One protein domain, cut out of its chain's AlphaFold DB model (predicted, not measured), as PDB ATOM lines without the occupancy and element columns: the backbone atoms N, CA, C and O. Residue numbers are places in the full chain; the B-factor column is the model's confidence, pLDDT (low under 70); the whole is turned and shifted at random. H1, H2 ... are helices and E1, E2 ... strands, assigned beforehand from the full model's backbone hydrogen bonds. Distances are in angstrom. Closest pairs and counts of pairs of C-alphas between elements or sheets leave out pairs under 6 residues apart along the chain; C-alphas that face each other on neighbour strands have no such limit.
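AT A GLANCE: This is residues 5 to 71 of the 159 residues of an uncharacterized protein of Aliivibrio fischeri (UniProt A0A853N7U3). A small sheet of five short strands, strongly twisted and curled like part of a barrel, has helix H1 packed on one face through its residues 28 to 35, while the short helix H2 follows H1 beyond the sheet. Asp 37, where H1 ends, and Asp 53, in the link from E3 to E4, mark the two far ends of the domain. The printed part has 67 residues, with two named helices and five named strands in the order E1, E2, H1, H2, E3, E4, E5, and its class is mixed, helices and strands. The sheet runs E2, E1, E3, E4, E5, antiparallel throughout. The whole is compact, with a radius of gyration of the C-alphas of 11.3 A and spans of 29 by 23 by 22 A.

HOW THE PARTS SIT: In the sheet, E1, residues 5 to 9, is the antiparallel neighbour of E3, residues 45 to 48, with N 6 and O 48 at 2.9 A. E2, residues 25 to 27, is an edge strand and forms a hairpin with E1, with N 26 and O 5 at 2.9 A. The pairing of E1 is staggered: its residues 5 to 6 pair with E2 and its residues 6 to 9 with E3. E3, E4, residues 59 to 63, and E5, residues 67 to 70, form a meander, each strand the antiparallel neighbour of the one before. N 60 and O 47 are 2.8 A apart between E3 and E4, and N 63 and O 67 are 2.8 A apart between E4 and E5, the other edge strand. H1, residues 28 to 37, is on one face of the sheet, two layers, at a height over the sheet of 8.8 A, and only just over none of the strands, with 2 of its C-alphas on E3 and 2 on E4. Its closest C-alphas to E5 are those of Ile 28 and Phe 67, 6.0 A. H2, residues 39 to 42, is not on the sheet but touches H1, the closest C-alphas being those of Lys 35 and Phe 42, 5.3 A. E2, H1, H2 and E3 make a split strand-helix-strand unit, two strands of one sheet that are not neighbours, with the helices between them along the chain and E1 between them in the sheet, its crossover right-handed. In H1 every O i to N i+4 pair is within hydrogen-bond range; H2 is too short for such a pair.

IN THESE COORDINATES: E1 begins at C-alpha 5, (40.992, -1.940, -33.647), and is 12.9 A long. H1 is 14.0 A long and ends at C-alpha 37, (59.204, -3.662, -29.557). E4 is 13.1 A long, and E5 ends at C-alpha 70, (41.934, -4.104, -44.347).

THE WHOLE: The two C-alphas farthest apart are those of Asp 37 and Asp 53, 31.7 A. The printed part has no cut, and the link from E1 to E2, 15 residues, is long. Residues 18 to 21 have a pLDDT under 70; the mean of the printed part is 84.2.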
ATOM      1  N   ALA A   5      41.411  -0.607 -33.234       89.94
ATOM      2  CA  ALA A   5      40.992  -1.940 -33.647       89.94
ATOM      3  C   ALA A   5      40.618  -2.791 -32.430       89.94
ATOM      4  O   ALA A   5      41.239  -2.687 -31.372       89.94
ATOM      5  N   TYR A   6      39.621  -3.660 -32.590       90.88
ATOM      6  CA  TYR A   6      39.340  -4.696 -31.600       90.88
ATOM      7  C   TYR A   6      40.398  -5.787 -31.670       90.88
ATOM      8  O   TYR A   6      40.851  -6.145 -32.758       90.88
ATOM      9  N   VAL A   7      40.748  -6.348 -30.518       91.88
ATOM     10  CA  VAL A   7      41.790  -7.367 -30.416       91.88
ATOM     11  C   VAL A   7      41.181  -8.710 -30.035       91.88
ATOM     12  O   VAL A   7      40.373  -8.812 -29.106       91.88
ATOM     13  N   THR A   8      41.579  -9.753 -30.751       92.19
ATOM     14  CA  THR A   8      41.377 -11.144 -30.337       92.19
ATOM     15  C   THR A   8      42.716 -11.860 -30.261       92.19
ATOM     16  O   THR A   8      43.698 -11.422 -30.865       92.19
ATOM     17  N   ASP A   9      42.752 -12.995 -29.573       90.12
ATOM     18  CA  ASP A   9      43.869 -13.928 -29.700       90.12
ATOM     19  C   ASP A   9      43.901 -14.574 -31.107       90.12
ATOM     20  O   ASP A   9      42.999 -14.392 -31.939       90.12
ATOM     21  N   LYS A  10      44.939 -15.375 -31.366       87.12
ATOM     22  CA  LYS A  10      45.097 -16.178 -32.591       87.12
ATOM     23  C   LYS A  10      43.965 -17.185 -32.843       87.12
ATOM     24  O   LYS A  10      43.804 -17.639 -33.971       87.12
ATOM     25  N   ASN A  11      43.187 -17.527 -31.816       87.69
ATOM     26  CA  ASN A  11      42.021 -18.407 -31.895       87.69
ATOM     27  C   ASN A  11      40.709 -17.616 -32.054       87.69
ATOM     28  O   ASN A  11      39.632 -18.192 -31.912       87.69
ATOM     29  N   GLN A  12      40.791 -16.310 -32.335       87.88
ATOM     30  CA  GLN A  12      39.660 -15.388 -32.484       87.88
ATOM     31  C   GLN A  12      38.833 -15.177 -31.208       87.88
ATOM     32  O   GLN A  12      37.712 -14.671 -31.264       87.88
ATOM     33  N   LYS A  13      39.380 -15.506 -30.035       88.81
ATOM     34  CA  LYS A  13      38.729 -15.231 -28.754       88.81
ATOM     35  C   LYS A  13      38.936 -13.763 -28.369       88.81
ATOM     36  O   LYS A  13      40.083 -13.304 -28.355       88.81
ATOM     37  N   PRO A  14      37.863 -13.014 -28.052       86.88
ATOM     38  CA  PRO A  14      37.975 -11.655 -27.534       86.88
ATOM     39  C   PRO A  14      38.844 -11.616 -26.281       86.88
ATOM     40  O   PRO A  14      38.657 -12.413 -25.363       86.88
ATOM     41  N   ILE A  15      39.782 -10.674 -26.241       87.00
ATOM     42  CA  ILE A  15      40.559 -10.404 -25.032       87.00
ATOM     43  C   ILE A  15      39.758  -9.402 -24.193       87.00
ATOM     44  O   ILE A  15      39.295  -8.416 -24.766       87.00
ATOM     45  N   PRO A  16      39.557  -9.613 -22.881       82.81
ATOM     46  CA  PRO A  16      38.827  -8.664 -22.041       82.81
ATOM     47  C   PRO A  16      39.502  -7.286 -22.017       82.81
ATOM     48  O   PRO A  16      40.722  -7.185 -21.878       82.81
ATOM     49  N   GLY A  17      38.705  -6.224 -22.152       75.38
ATOM     50  CA  GLY A  17      39.173  -4.848 -21.977       75.38
ATOM     51  C   GLY A  17      39.311  -4.474 -20.498       75.38
ATOM     52  O   GLY A  17      38.781  -5.149 -19.615       75.38
ATOM     53  N   LYS A  18      40.011  -3.372 -20.213       65.50
ATOM     54  CA  LYS A  18      39.973  -2.720 -18.893       65.50
ATOM     55  C   LYS A  18      38.903  -1.621 -18.906       65.50
ATOM     56  O   LYS A  18      38.692  -1.012 -19.946       65.50
ATOM     57  N   GLN A  19      38.262  -1.377 -17.758       52.12
ATOM     58  CA  GLN A  19      37.387  -0.218 -17.491       52.12
ATOM     59  C   GLN A  19      36.310   0.055 -18.569       52.12
ATOM     60  O   GLN A  19      36.455   0.932 -19.410       52.12
ATOM     61  N   GLY A  20      35.189  -0.674 -18.520       55.19
ATOM     62  CA  GLY A  20      33.967  -0.319 -19.265       55.19
ATOM     63  C   GLY A  20      33.853  -0.857 -20.697       55.19
ATOM     64  O   GLY A  20      32.747  -0.889 -21.234       55.19
ATOM     65  N   HIS A  21      34.934  -1.366 -21.295       56.97
ATOM     66  CA  HIS A  21      34.874  -2.069 -22.580       56.97
ATOM     67  C   HIS A  21      34.854  -3.589 -22.395       56.97
ATOM     68  O   HIS A  21      35.728  -4.165 -21.748       56.97
ATOM     69  N   SER A  22      33.879  -4.258 -23.020       71.88
ATOM     70  CA  SER A  22      33.753  -5.723 -22.987       71.88
ATOM     71  C   SER A  22      34.888  -6.450 -23.717       71.88
ATOM     72  O   SER A  22      35.125  -7.629 -23.467       71.88
ATOM     73  N   GLN A  23      35.611  -5.748 -24.593       82.56
ATOM     74  CA  GLN A  23      36.719  -6.280 -25.377       82.56
ATOM     75  C   GLN A  23      37.860  -5.263 -25.454       82.56
ATOM     76  O   GLN A  23      37.625  -4.062 -25.573       82.56
ATOM     77  N   LEU A  24      39.093  -5.764 -25.427       86.56
ATOM     78  CA  LEU A  24      40.313  -5.002 -25.616       86.56
ATOM     79  C   LEU A  24      40.275  -4.305 -26.975       86.56
ATOM     80  O   LEU A  24      40.120  -4.937 -28.028       86.56
ATOM     81  N   MET A  25      40.447  -2.994 -26.925       88.81
ATOM     82  CA  MET A  25      40.714  -2.160 -28.081       88.81
ATOM     83  C   MET A  25      42.162  -1.701 -28.017       88.81
ATOM     84  O   MET A  25      42.683  -1.438 -26.937       88.81
ATOM     85  N   MET A  26      42.798  -1.635 -29.179       88.81
ATOM     86  CA  MET A  26      44.169  -1.176 -29.326       88.81
ATOM     87  C   MET A  26      44.199  -0.017 -30.309       88.81
ATOM     88  O   MET A  26      43.676  -0.117 -31.426       88.81
ATOM     89  N   TYR A  27      44.820   1.076 -29.893       89.00
ATOM     90  CA  TYR A  27      45.100   2.197 -30.769       89.00
ATOM     91  C   TYR A  27      46.253   1.867 -31.720       89.00
ATOM     92  O   TYR A  27      47.111   1.022 -31.459       89.00
ATOM     93  N   ILE A  28      46.299   2.554 -32.856       87.12
ATOM     94  CA  ILE A  28      47.281   2.298 -33.908       87.12
ATOM     95  C   ILE A  28      48.727   2.459 -33.428       87.12
ATOM     96  O   ILE A  28      49.582   1.667 -33.819       87.12
ATOM     97  N   TRP A  29      49.014   3.420 -32.546       83.88
ATOM     98  CA  TRP A  29      50.357   3.582 -31.986       83.88
ATOM     99  C   TRP A  29      50.721   2.445 -31.035       83.88
ATOM    100  O   TRP A  29      51.866   2.008 -31.045       83.88
ATOM    101  N   GLU A  30      49.770   1.920 -30.259       89.69
ATOM    102  CA  GLU A  30      49.995   0.756 -29.398       89.69
ATOM    103  C   GLU A  30      50.302  -0.472 -30.252       89.69
ATOM    104  O   GLU A  30      51.273  -1.173 -29.986       89.69
ATOM    105  N   ALA A  31      49.552  -0.674 -31.340       90.50
ATOM    106  CA  ALA A  31      49.792  -1.754 -32.292       90.50
ATOM    107  C   ALA A  31      51.153  -1.623 -32.991       90.50
ATOM    108  O   ALA A  31      51.885  -2.604 -33.114       90.50
ATOM    109  N   LEU A  32      51.515  -0.418 -33.444       89.19
ATOM    110  CA  LEU A  32      52.805  -0.157 -34.088       89.19
ATOM    111  C   LEU A  32      53.971  -0.318 -33.106       89.19
ATOM    112  O   LEU A  32      54.978  -0.933 -33.460       89.19
ATOM    113  N   LYS A  33      53.824   0.188 -31.879       90.12
ATOM    114  CA  LYS A  33      54.814   0.055 -30.808       90.12
ATOM    115  C   LYS A  33      54.996  -1.408 -30.419       90.12
ATOM    116  O   LYS A  33      56.120  -1.890 -30.428       90.12
ATOM    117  N   LEU A  34      53.907  -2.137 -30.178       91.00
ATOM    118  CA  LEU A  34      53.943  -3.557 -29.832       91.00
ATOM    119  C   LEU A  34      54.561  -4.394 -30.956       91.00
ATOM    120  O   LEU A  34      55.382  -5.262 -30.694       91.00
ATOM    121  N   LYS A  35      54.240  -4.099 -32.219       89.75
ATOM    122  CA  LYS A  35      54.861  -4.767 -33.370       89.75
ATOM    123  C   LYS A  35      56.368  -4.514 -33.463       89.75
ATOM    124  O   LYS A  35      57.099  -5.411 -33.875       89.75
ATOM    125  N   ARG A  36      56.819  -3.301 -33.133       89.12
ATOM    126  CA  ARG A  36      58.232  -2.900 -33.177       89.12
ATOM    127  C   ARG A  36      59.027  -3.489 -32.013       89.12
ATOM    128  O   ARG A  36      60.094  -4.044 -32.239       89.12
ATOM    129  N   ASP A  37      58.493  -3.368 -30.802       91.94
ATOM    130  CA  ASP A  37      59.204  -3.662 -29.557       91.94
ATOM    131  C   ASP A  37      59.028  -5.140 -29.145       91.94
ATOM    132  O   ASP A  37      59.943  -5.746 -28.599       91.94
ATOM    133  N   HIS A  38      57.881  -5.752 -29.477       91.81
ATOM    134  CA  HIS A  38      57.484  -7.111 -29.079       91.81
ATOM    135  C   HIS A  38      56.820  -7.885 -30.237       91.81
ATOM    136  O   HIS A  38      55.718  -8.425 -30.116       91.81
ATOM    137  N   GLY A  39      57.481  -7.955 -31.397       86.25
ATOM    138  CA  GLY A  39      56.895  -8.533 -32.618       86.25
ATOM    139  C   GLY A  39      56.379  -9.975 -32.481       86.25
ATOM    140  O   GLY A  39      55.370 -10.329 -33.091       86.25
ATOM    141  N   ALA A  40      57.022 -10.806 -31.651       87.31
ATOM    142  CA  ALA A  40      56.558 -12.168 -31.380       87.31
ATOM    143  C   ALA A  40      55.205 -12.181 -30.652       87.31
ATOM    144  O   ALA A  40      54.313 -12.937 -31.030       87.31
ATOM    145  N   GLU A  41      55.022 -11.316 -29.654       87.25
ATOM    146  CA  GLU A  41      53.752 -11.153 -28.941       87.25
ATOM    147  C   GLU A  41      52.685 -10.571 -29.868       87.25
ATOM    148  O   GLU A  41      51.578 -11.095 -29.933       87.25
ATOM    149  N   PHE A  42      53.045  -9.564 -30.672       89.62
ATOM    150  CA  PHE A  42      52.144  -8.958 -31.653       89.62
ATOM    151  C   PHE A  42      51.522  -9.995 -32.604       89.62
ATOM    152  O   PHE A  42      50.330  -9.936 -32.899       89.62
ATOM    153  N   ASN A  43      52.303 -10.987 -33.041       86.62
ATOM    154  CA  ASN A  43      51.838 -12.044 -33.943       86.62
ATOM    155  C   ASN A  43      50.831 -13.024 -33.306       86.62
ATOM    156  O   ASN A  43      50.240 -13.833 -34.020       86.62
ATOM    157  N   HIS A  44      50.617 -12.966 -31.988       89.62
ATOM    158  CA  HIS A  44      49.580 -13.743 -31.305       89.62
ATOM    159  C   HIS A  44      48.203 -13.070 -31.334       89.62
ATOM    160  O   HIS A  44      47.227 -13.689 -30.900       89.62
ATOM    161  N   PHE A  45      48.111 -11.839 -31.843       91.00
ATOM    162  CA  PHE A  45      46.875 -11.070 -31.903       91.00
ATOM    163  C   PHE A  45      46.320 -10.969 -33.321       91.00
ATOM    164  O   PHE A  45      47.053 -10.877 -34.306       91.00
ATOM    165  N   ILE A  46      44.992 -10.918 -33.414       92.25
ATOM    166  CA  ILE A  46      44.275 -10.539 -34.629       92.25
ATOM    167  C   ILE A  46      43.557  -9.224 -34.347       92.25
ATOM    168  O   ILE A  46      42.849  -9.083 -33.347       92.25
ATOM    169  N   LEU A  47      43.760  -8.258 -35.238       92.75
ATOM    170  CA  LEU A  47      43.167  -6.933 -35.153       92.75
ATOM    171  C   LEU A  47      41.959  -6.854 -36.081       92.75
ATOM    172  O   LEU A  47      42.026  -7.271 -37.237       92.75
ATOM    173  N   TRP A  48      40.866  -6.290 -35.583       88.88
ATOM    174  CA  TRP A  48      39.576  -6.241 -36.263       88.88
ATOM    175  C   TRP A  48      39.052  -4.813 -36.380       88.88
ATOM    176  O   TRP A  48      39.264  -3.981 -35.496       88.88
ATOM    177  N   SER A  49      38.323  -4.529 -37.459       84.56
ATOM    178  CA  SER A  49      37.615  -3.261 -37.622       84.56
ATOM    179  C   SER A  49      36.573  -3.041 -36.523       84.56
ATOM    180  O   SER A  49      36.047  -3.981 -35.929       84.56
ATOM    181  N   THR A  50      36.225  -1.783 -36.272       84.06
ATOM    182  CA  THR A  50      35.299  -1.388 -35.202       84.06
ATOM    183  C   THR A  50      33.840  -1.349 -35.633       84.06
ATOM    184  O   THR A  50      33.096  -0.455 -35.240       84.06
ATOM    185  N   HIS A  51      33.414  -2.312 -36.453       79.81
ATOM    186  CA  HIS A  51      31.996  -2.438 -36.779       79.81
ATOM    187  C   HIS A  51      31.185  -2.759 -35.512       79.81
ATOM    188  O   HIS A  51      31.665  -3.477 -34.623       79.81
ATOM    189  N   ARG A  52      29.967  -2.203 -35.428       71.56
ATOM    190  CA  ARG A  52      29.084  -2.347 -34.262       71.56
ATOM    191  C   ARG A  52      28.726  -3.811 -34.023       71.56
ATOM    192  O   ARG A  52      28.884  -4.285 -32.902       71.56
ATOM    193  N   ASP A  53      28.304  -4.514 -35.074       74.38
ATOM    194  CA  ASP A  53      28.094  -5.965 -35.039       74.38
ATOM    195  C   ASP A  53      29.448  -6.699 -35.122       74.38
ATOM    196  O   ASP A  53      30.176  -6.498 -36.103       74.38
ATOM    197  N   PRO A  54      29.806  -7.539 -34.128       79.00
ATOM    198  CA  PRO A  54      31.004  -8.372 -34.164       79.00
ATOM    199  C   PRO A  54      31.133  -9.268 -35.401       79.00
ATOM    200  O   PRO A  54      32.257  -9.514 -35.831       79.00
ATOM    201  N   LYS A  55      30.020  -9.737 -35.980       80.00
ATOM    202  CA  LYS A  55      30.016 -10.652 -37.137       80.00
ATOM    203  C   LYS A  55      30.486  -9.988 -38.430       80.00
ATOM    204  O   LYS A  55      31.062 -10.652 -39.285       80.00
ATOM    205  N   ASP A  56      30.286  -8.681 -38.540       78.69
ATOM    206  CA  ASP A  56      30.654  -7.893 -39.720       78.69
ATOM    207  C   ASP A  56      32.062  -7.291 -39.617       78.69
ATOM    208  O   ASP A  56      32.541  -6.605 -40.530       78.69
ATOM    209  N   ARG A  57      32.750  -7.507 -38.489       83.50
ATOM    210  CA  ARG A  57      34.117  -7.020 -38.308       83.50
ATOM    211  C   ARG A  57      35.048  -7.757 -39.260       83.50
ATOM    212  O   ARG A  57      35.020  -8.977 -39.385       83.50
ATOM    213  N   LYS A  58      35.926  -7.003 -39.915       86.50
ATOM    214  CA  LYS A  58      36.912  -7.538 -40.860       86.50
ATOM    215  C   LYS A  58      38.313  -7.377 -40.287       86.50
ATOM    216  O   LYS A  58      38.573  -6.364 -39.632       86.50
ATOM    217  N   PRO A  59      39.228  -8.323 -40.545       88.94
ATOM    218  CA  PRO A  59      40.578  -8.226 -40.030       88.94
ATOM    219  C   PRO A  59      41.340  -7.097 -40.725       88.94
ATOM    220  O   PRO A  59      41.223  -6.874 -41.940       88.94
ATOM    221  N   VAL A  60      42.132  -6.392 -39.931       89.81
ATOM    222  CA  VAL A  60      42.932  -5.241 -40.332       89.81
ATOM    223  C   VAL A  60      44.390  -5.429 -39.919       89.81
ATOM    224  O   VAL A  60      44.708  -6.250 -39.062       89.81
ATOM    225  N   HIS A  61      45.287  -4.649 -40.513       88.38
ATOM    226  CA  HIS A  61      46.693  -4.582 -40.131       88.38
ATOM    227  C   HIS A  61      47.136  -3.126 -39.949       88.38
ATOM    228  O   HIS A  61      46.624  -2.234 -40.636       88.38
ATOM    229  N   PRO A  62      48.088  -2.863 -39.039       88.50
ATOM    230  CA  PRO A  62      48.611  -1.524 -38.833       88.50
ATOM    231  C   PRO A  62      49.478  -1.104 -40.025       88.50
ATOM    232  O   PRO A  62      50.396  -1.825 -40.431       88.50
ATOM    233  N   ASN A  63      49.194   0.073 -40.578       85.31
ATOM    234  CA  ASN A  63      50.017   0.742 -41.575       85.31
ATOM    235  C   ASN A  63      50.994   1.706 -40.883       85.31
ATOM    236  O   ASN A  63      50.647   2.364 -39.905       85.31
ATOM    237  N   LYS A  64      52.206   1.814 -41.434       78.81
ATOM    238  CA  LYS A  64      53.275   2.718 -40.979       78.81
ATOM    239  C   LYS A  64      52.839   4.188 -40.956       78.81
ATOM    240  O   LYS A  64      53.320   4.944 -40.127       78.81
ATOM    241  N   ASN A  65      51.892   4.555 -41.818       78.25
ATOM    242  CA  ASN A  65      51.327   5.901 -41.921       78.25
ATOM    243  C   ASN A  65      50.310   6.212 -40.810       78.25
ATOM    244  O   ASN A  65      49.661   7.254 -40.848       78.25
ATOM    245  N   GLY A  66      50.137   5.312 -39.838       77.19
ATOM    246  CA  GLY A  66      49.356   5.605 -38.647       77.19
ATOM    247  C   GLY A  66      47.865   5.310 -38.759       77.19
ATOM    248  O   GLY A  66      47.059   5.933 -38.079       77.19
ATOM    249  N   PHE A  67      47.484   4.310 -39.556       81.31
ATOM    250  CA  PHE A  67      46.106   3.817 -39.589       81.31
ATOM    251  C   PHE A  67      46.011   2.324 -39.875       81.31
ATOM    252  O   PHE A  67      46.928   1.713 -40.419       81.31
ATOM    253  N   PHE A  68      44.874   1.724 -39.537       85.25
ATOM    254  CA  PHE A  68      44.564   0.342 -39.873       85.25
ATOM    255  C   PHE A  68      44.025   0.221 -41.302       85.25
ATOM    256  O   PHE A  68      43.091   0.927 -41.689       85.25
ATOM    257  N   ARG A  69      44.577  -0.718 -42.078       84.12
ATOM    258  CA  ARG A  69      44.074  -1.106 -43.405       84.12
ATOM    259  C   ARG A  69      43.464  -2.495 -43.362       84.12
ATOM    260  O   ARG A  69      43.911  -3.341 -42.594       84.12
ATOM    261  N   TYR A  70      42.464  -2.751 -44.199       84.12
ATOM    262  CA  TYR A  70      41.934  -4.104 -44.347       84.12
ATOM    263  C   TYR A  70      42.998  -5.047 -44.905       84.12
ATOM    264  O   TYR A  70      43.816  -4.661 -45.741       84.12
ATOM    265  N   ASN A  71      42.994  -6.299 -44.446       76.94
ATOM    266  CA  ASN A  71      43.882  -7.300 -45.024       76.94
ATOM    267  C   ASN A  71      43.528  -7.528 -46.502       76.94
ATOM    268  O   ASN A  71      42.348  -7.685 -46.815       76.94
TER     269      ASN A  71